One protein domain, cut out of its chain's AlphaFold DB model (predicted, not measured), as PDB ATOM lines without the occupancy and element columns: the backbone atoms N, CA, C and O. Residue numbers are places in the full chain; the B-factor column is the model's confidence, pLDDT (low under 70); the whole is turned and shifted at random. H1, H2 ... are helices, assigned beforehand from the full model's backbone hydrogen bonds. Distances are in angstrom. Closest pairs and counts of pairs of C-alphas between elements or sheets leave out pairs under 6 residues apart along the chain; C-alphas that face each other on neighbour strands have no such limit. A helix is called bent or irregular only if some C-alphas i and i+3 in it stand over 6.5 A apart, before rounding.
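What this domain is: This is residues 19 to 68 of the 84 residues of an uncharacterized protein of Pricia antarctica (UniProt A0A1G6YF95). Two long helices, H2 and H3, meet near their ends as an open V, with the short helix H1 at the far end of one arm and H4 turning off at a corner from the far end of the other. The four helices follow one another as a chain of corners, in contact only where one follows the next, with no shared core. The printed part has 50 residues with four named helices, in the order H1, H2, H3, H4, and no named strand; the class is all helix. The whole is loose, with a radius of gyration of the C-alphas of 12.8 A, and its C-alphas span 34 by 24 by 17 A.

Where its parts are: H1 is residues 19 to 23 and begins with C-alpha 19 at (38.241, -21.361, 46.628). H2 is residues 25 to 40, the longest helix with 16 residues; it measures 22.4 A from first to last C-alpha and ends with C-alpha 40 at (15.249, -29.951, 34.067). H3 is residues 43 to 56, 20.0 A from first to last C-alpha. H4 is residues 58 to 67, 14.4 A long by the same measure, and ends with C-alpha 67 at (10.078, -41.676, 46.459).

How they stand to each other: H1 and H2 touch only at the corner by their link, H2 with residues 27 to 28 alone; their closest C-alphas, those of Leu 21 and Leu 28, are 5.3 A apart. H2 and H3 touch only at the corner too, H2 with residues 38 to 40 alone and H3 with residues 45 to 49 alone. Their closest C-alphas are those of Val 39 and Ser 45, 4.9 A apart. They run opposite ways at a steep tilt of 53 degrees, and their centres are 15.4 A apart. H3 and H4 touch only at the corner, H3 with residues 53 to 54 alone; the closest C-alphas, those of Lys 54 and Tyr 61, are 5.2 A apart. They run opposite ways at a steep tilt of 55 degrees. H1 is apart from H3 and from H4, and H2 is apart from H4. In H1, H2, H3 and H4 every backbone O i to N i+4 pair is within hydrogen-bond range, and no helix is bent.

The domain as a whole: The two C-alphas farthest apart, those of Glu 19 and Cys 68, are 35.9 A apart. Residues 22 to 27, of which 25 to 27 belong to H2, stand free, and so do residues 55 to 60, of which 58 to 60 belong to H4. The links H1 to H2, H2 to H3 and H3 to H4 are tight, with 1, 2 and 1 residues between the helices. The printed part has no cut. The mean pLDDT of the printed part is 94.7, and no printed residue is under 70.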
ATOM      1  N   GLU A  19      38.186 -22.279  45.480       96.31
ATOM      2  CA  GLU A  19      38.241 -21.361  46.628       96.31
ATOM      3  C   GLU A  19      37.060 -20.378  46.616       96.31
ATOM      4  O   GLU A  19      36.385 -20.210  47.625       96.31
ATOM      5  N   ALA A  20      36.718 -19.801  45.457       95.75
ATOM      6  CA  ALA A  20      35.579 -18.887  45.350       95.75
ATOM      7  C   ALA A  20      34.226 -19.544  45.688       95.75
ATOM      8  O   ALA A  20      33.353 -18.888  46.255       95.75
ATOM      9  N   LEU A  21      34.035 -20.821  45.335       95.69
ATOM     10  CA  LEU A  21      32.818 -21.569  45.669       95.69
ATOM     11  C   LEU A  21      32.772 -21.990  47.145       95.69
ATOM     12  O   LEU A  21      31.682 -22.116  47.702       95.69
ATOM     13  N   GLU A  22      33.929 -22.231  47.760       94.62
ATOM     14  CA  GLU A  22      34.047 -22.578  49.180       94.62
ATOM     15  C   GLU A  22      33.863 -21.352  50.089       94.62
ATOM     16  O   GLU A  22      33.205 -21.452  51.129       94.62
ATOM     17  N   ASP A  23      34.390 -20.196  49.678       97.19
ATOM     18  CA  ASP A  23      34.355 -18.947  50.446       97.19
ATOM     19  C   ASP A  23      32.986 -18.246  50.408       97.19
ATOM     20  O   ASP A  23      32.589 -17.620  51.398       97.19
ATOM     21  N   ASP A  24      32.252 -18.336  49.291       96.69
ATOM     22  CA  ASP A  24      30.919 -17.739  49.141       96.69
ATOM     23  C   ASP A  24      29.842 -18.798  48.838       96.69
ATOM     24  O   ASP A  24      29.588 -19.132  47.674       96.69
ATOM     25  N   PRO A  25      29.119 -19.279  49.869       93.12
ATOM     26  CA  PRO A  25      28.031 -20.236  49.693       93.12
ATOM     27  C   PRO A  25      26.939 -19.769  48.727       93.12
ATOM     28  O   PRO A  25      26.322 -20.604  48.069       93.12
ATOM     29  N   LYS A  26      26.708 -18.453  48.593       96.31
ATOM     30  CA  LYS A  26      25.689 -17.936  47.665       96.31
ATOM     31  C   LYS A  26      26.083 -18.170  46.216       96.31
ATOM     32  O   LYS A  26      25.226 -18.486  45.399       96.31
ATOM     33  N   LEU A  27      27.373 -18.057  45.905       96.25
ATOM     34  CA  LEU A  27      27.879 -18.329  44.564       96.25
ATOM     35  C   LEU A  27      27.646 -19.798  44.185       96.25
ATOM     36  O   LEU A  27      27.237 -20.103  43.063       96.25
ATOM     37  N   LEU A  28      27.872 -20.707  45.135       95.38
ATOM     38  CA  LEU A  28      27.622 -22.130  44.944       95.38
ATOM     39  C   LEU A  28      26.123 -22.440  44.806       95.38
ATOM     40  O   LEU A  28      25.741 -23.227  43.936       95.38
ATOM     41  N   GLU A  29      25.271 -21.808  45.615       96.38
ATOM     42  CA  GLU A  29      23.810 -21.915  45.509       96.38
ATOM     43  C   GLU A  29      23.314 -21.465  44.126       96.38
ATOM     44  O   GLU A  29      22.646 -22.240  43.435       96.38
ATOM     45  N   GLU A  30      23.715 -20.277  43.669       95.94
ATOM     46  CA  GLU A  30      23.363 -19.758  42.340       95.94
ATOM     47  C   GLU A  30      23.851 -20.691  41.218       95.94
ATOM     48  O   GLU A  30      23.134 -20.951  40.246       95.94
ATOM     49  N   ALA A  31      25.062 -21.243  41.341       95.19
ATOM     50  CA  ALA A  31      25.577 -22.211  40.377       95.19
ATOM     51  C   ALA A  31      24.691 -23.469  40.311       95.19
ATOM     52  O   ALA A  31      24.389 -23.956  39.215       95.19
ATOM     53  N   PHE A  32      24.230 -23.979  41.456       95.44
ATOM     54  CA  PHE A  32      23.336 -25.136  41.497       95.44
ATOM     55  C   PHE A  32      21.939 -24.841  40.949       95.44
ATOM     56  O   PHE A  32      21.386 -25.696  40.251       95.44
ATOM     57  N   GLU A  33      21.382 -23.654  41.195       95.75
ATOM     58  CA  GLU A  33      20.104 -23.236  40.602       95.75
ATOM     59  C   GLU A  33      20.170 -23.246  39.069       95.75
ATOM     60  O   GLU A  33      19.317 -23.845  38.405       95.75
ATOM     61  N   ASN A  34      21.242 -22.687  38.500       93.81
ATOM     62  CA  ASN A  34      21.476 -22.712  37.055       93.81
ATOM     63  C   ASN A  34      21.615 -24.149  36.518       93.81
ATOM     64  O   ASN A  34      21.033 -24.502  35.488       93.81
ATOM     65  N   VAL A  35      22.356 -25.017  37.219       94.12
ATOM     66  CA  VAL A  35      22.475 -26.437  36.839       94.12
ATOM     67  C   VAL A  35      21.110 -27.126  36.858       94.12
ATOM     68  O   VAL A  35      20.802 -27.889  35.938       94.12
ATOM     69  N   LEU A  36      20.275 -26.857  37.862       94.31
ATOM     70  CA  LEU A  36      18.933 -27.426  37.964       94.31
ATOM     71  C   LEU A  36      18.053 -27.011  36.777       94.31
ATOM     72  O   LEU A  36      17.382 -27.863  36.184       94.31
ATOM     73  N   GLU A  37      18.089 -25.741  36.375       94.00
ATOM     74  CA  GLU A  37      17.383 -25.258  35.183       94.00
ATOM     75  C   GLU A  37      17.853 -25.999  33.915       94.00
ATOM     76  O   GLU A  37      17.052 -26.553  33.153       94.00
ATOM     77  N   MET A  38      19.166 -26.117  33.712       89.94
ATOM     78  CA  MET A  38      19.730 -26.816  32.548       89.94
ATOM     79  C   MET A  38      19.400 -28.316  32.522       89.94
ATOM     80  O   MET A  38      19.220 -28.917  31.456       89.94
ATOM     81  N   VAL A  39      19.362 -28.957  33.690       94.12
ATOM     82  CA  VAL A  39      19.068 -30.388  33.817       94.12
ATOM     83  C   VAL A  39      17.578 -30.659  33.622       94.12
ATOM     84  O   VAL A  39      17.229 -31.627  32.944       94.12
ATOM     85  N   SER A  40      16.709 -29.803  34.159       91.06
ATOM     86  CA  SER A  40      15.249 -29.951  34.067       91.06
ATOM     87  C   SER A  40      14.704 -29.700  32.658       91.06
ATOM     88  O   SER A  40      13.731 -30.334  32.250       91.06
ATOM     89  N   THR A  41      15.368 -28.856  31.867       93.12
ATOM     90  CA  THR A  41      14.963 -28.528  30.489       93.12
ATOM     91  C   THR A  41      15.408 -29.559  29.440       93.12
ATOM     92  O   THR A  41      14.957 -29.516  28.295       93.12
ATOM     93  N   SER A  42      16.260 -30.526  29.801       93.81
ATOM     94  CA  SER A  42      16.825 -31.513  28.871       93.81
ATOM     95  C   SER A  42      16.738 -32.941  29.426       93.81
ATOM     96  O   SER A  42      17.501 -33.304  30.325       93.81
ATOM     97  N   PRO A  43      15.928 -33.837  28.822       93.38
ATOM     98  CA  PRO A  43      15.836 -35.235  29.255       93.38
ATOM     99  C   PRO A  43      17.174 -35.987  29.226       93.38
ATOM    100  O   PRO A  43      17.398 -36.916  30.006       93.38
ATOM    101  N   LYS A  44      18.088 -35.609  28.321       95.50
ATOM    102  CA  LYS A  44      19.437 -36.190  28.252       95.50
ATOM    103  C   LYS A  44      20.289 -35.747  29.442       95.50
ATOM    104  O   LYS A  44      21.019 -36.569  29.990       95.50
ATOM    105  N   SER A  45      20.196 -34.476  29.828       94.31
ATOM    106  CA  SER A  45      20.907 -33.924  30.984       94.31
ATOM    107  C   SER A  45      20.359 -34.507  32.289       94.31
ATOM    108  O   SER A  45      21.146 -34.976  33.108       94.31
ATOM    109  N   ALA A  46      19.033 -34.622  32.417       94.56
ATOM    110  CA  ALA A  46      18.365 -35.298  33.532       94.56
ATOM    111  C   ALA A  46      18.885 -36.725  33.756       94.56
ATOM    112  O   ALA A  46      19.261 -37.085  34.869       94.56
ATOM    113  N   LYS A  47      18.998 -37.532  32.692       95.00
ATOM    114  CA  LYS A  47      19.541 -38.900  32.794       95.00
ATOM    115  C   LYS A  47      20.998 -38.934  33.253       95.00
ATOM    116  O   LYS A  47      21.358 -39.810  34.030       95.00
ATOM    117  N   LYS A  48      21.832 -38.002  32.780       95.50
ATOM    118  CA  LYS A  48      23.234 -37.906  33.217       95.50
ATOM    119  C   LYS A  48      23.337 -37.543  34.695       95.50
ATOM    120  O   LYS A  48      24.105 -38.180  35.404       95.50
ATOM    121  N   MET A  49      22.536 -36.582  35.154       94.94
ATOM    122  CA  MET A  49      22.499 -36.206  36.567       94.94
ATOM    123  C   MET A  49      22.018 -37.372  37.440       94.94
ATOM    124  O   MET A  49      22.631 -37.675  38.454       94.94
ATOM    125  N   ALA A  50      20.982 -38.100  37.012       93.88
ATOM    126  CA  ALA A  50      20.506 -39.282  37.731       93.88
ATOM    127  C   ALA A  50      21.571 -40.392  37.838       93.88
ATOM    128  O   ALA A  50      21.661 -41.054  38.871       93.88
ATOM    129  N   LEU A  51      22.381 -40.595  36.791       96.31
ATOM    130  CA  LEU A  51      23.515 -41.524  36.833       96.31
ATOM    131  C   LEU A  51      24.585 -41.056  37.821       96.31
ATOM    132  O   LEU A  51      24.982 -41.846  38.669       96.31
ATOM    133  N   LEU A  52      24.967 -39.777  37.775       95.94
ATOM    134  CA  LEU A  52      25.927 -39.196  38.717       95.94
ATOM    135  C   LEU A  52      25.456 -39.354  40.171       95.94
ATOM    136  O   LEU A  52      26.214 -39.805  41.020       95.94
ATOM    137  N   ILE A  53      24.181 -39.060  40.454       95.06
ATOM    138  CA  ILE A  53      23.581 -39.256  41.784       95.06
ATOM    139  C   ILE A  53      23.674 -40.722  42.217       95.06
ATOM    140  O   ILE A  53      24.020 -41.016  43.357       95.06
ATOM    141  N   LYS A  54      23.382 -41.657  41.309       95.56
ATOM    142  CA  LYS A  54      23.453 -43.091  41.598       95.56
ATOM    143  C   LYS A  54      24.881 -43.560  41.891       95.56
ATOM    144  O   LYS A  54      25.052 -44.403  42.774       95.56
ATOM    145  N   GLU A  55      25.861 -43.064  41.139       96.94
ATOM    146  CA  GLU A  55      27.261 -43.503  41.188       96.94
ATOM    147  C   GLU A  55      28.042 -42.860  42.337       96.94
ATOM    148  O   GLU A  55      28.739 -43.577  43.045       96.94
ATOM    149  N   GLU A  56      27.856 -41.561  42.586       97.44
ATOM    150  CA  GLU A  56      28.681 -40.794  43.536       97.44
ATOM    151  C   GLU A  56      27.931 -40.417  44.829       97.44
ATOM    152  O   GLU A  56      28.539 -40.225  45.880       97.44
ATOM    153  N   PHE A  57      26.594 -40.355  44.798       96.00
ATOM    154  CA  PHE A  57      25.771 -39.856  45.910       96.00
ATOM    155  C   PHE A  57      24.768 -40.906  46.401       96.00
ATOM    156  O   PHE A  57      23.559 -40.677  46.464       96.00
ATOM    157  N   HIS A  58      25.264 -42.084  46.787       94.56
ATOM    158  CA  HIS A  58      24.425 -43.240  47.135       94.56
ATOM    159  C   HIS A  58      23.347 -42.973  48.201       94.56
ATOM    160  O   HIS A  58      22.289 -43.602  48.158       94.56
ATOM    161  N   GLY A  59      23.604 -42.081  49.167       96.50
ATOM    162  CA  GLY A  59      22.614 -41.673  50.173       96.50
ATOM    163  C   GLY A  59      21.414 -40.979  49.528       96.50
ATOM    164  O   GLY A  59      20.290 -41.467  49.634       96.50
ATOM    165  N   LEU A  60      21.689 -39.929  48.750       95.19
ATOM    166  CA  LEU A  60      20.683 -39.201  47.978       95.19
ATOM    167  C   LEU A  60      19.949 -40.125  46.998       95.19
ATOM    168  O   LEU A  60      18.727 -40.070  46.886       95.19
ATOM    169  N   TYR A  61      20.669 -41.024  46.323       96.06
ATOM    170  CA  TYR A  61      20.045 -42.002  45.434       96.06
ATOM    171  C   TYR A  61      18.995 -42.858  46.153       96.06
ATOM    172  O   TYR A  61      17.906 -43.048  45.615       96.06
ATOM    173  N   LYS A  62      19.294 -43.369  47.356       95.44
ATOM    174  CA  LYS A  62      18.341 -44.183  48.131       95.44
ATOM    175  C   LYS A  62      17.089 -43.393  48.494       95.44
ATOM    176  O   LYS A  62      15.990 -43.921  48.344       95.44
ATOM    177  N   GLU A  63      17.256 -42.150  48.938       95.38
ATOM    178  CA  GLU A  63      16.142 -41.261  49.282       95.38
ATOM    179  C   GLU A  63      15.251 -40.996  48.064       95.38
ATOM    180  O   GLU A  63      14.043 -41.218  48.119       95.38
ATOM    181  N   VAL A  64      15.845 -40.629  46.925       92.19
ATOM    182  CA  VAL A  64      15.102 -40.374  45.681       92.19
ATOM    183  C   VAL A  64      14.431 -41.646  45.153       92.19
ATOM    184  O   VAL A  64      13.272 -41.611  44.735       92.19
ATOM    185  N   ALA A  65      15.123 -42.787  45.181       92.94
ATOM    186  CA  ALA A  65      14.586 -44.058  44.701       92.94
ATOM    187  C   ALA A  65      13.396 -44.546  45.542       92.94
ATOM    188  O   ALA A  65      12.475 -45.135  44.982       92.94
ATOM    189  N   ALA A  66      13.385 -44.273  46.852       93.62
ATOM    190  CA  ALA A  66      12.262 -44.596  47.732       93.62
ATOM    191  C   ALA A  66      11.004 -43.759  47.434       93.62
ATOM    192  O   ALA A  66       9.893 -44.217  47.689       93.62
ATOM    193  N   LEU A  67      11.173 -42.554  46.882       92.25
ATOM    194  CA  LEU A  67      10.078 -41.676  46.459       92.25
ATOM    195  C   LEU A  67       9.569 -41.992  45.045       92.25
ATOM    196  O   LEU A  67       8.467 -41.583  44.678       92.25
ATOM    197  N   CYS A  68      10.360 -42.698  44.233       87.31
ATOM    198  CA  CYS A  68       9.934 -43.103  42.900       87.31
ATOM    199  C   CYS A  68       8.855 -44.187  43.016       87.31
ATOM    200  O   CYS A  68       9.036 -45.142  43.778       87.31
TER     201      CYS A  68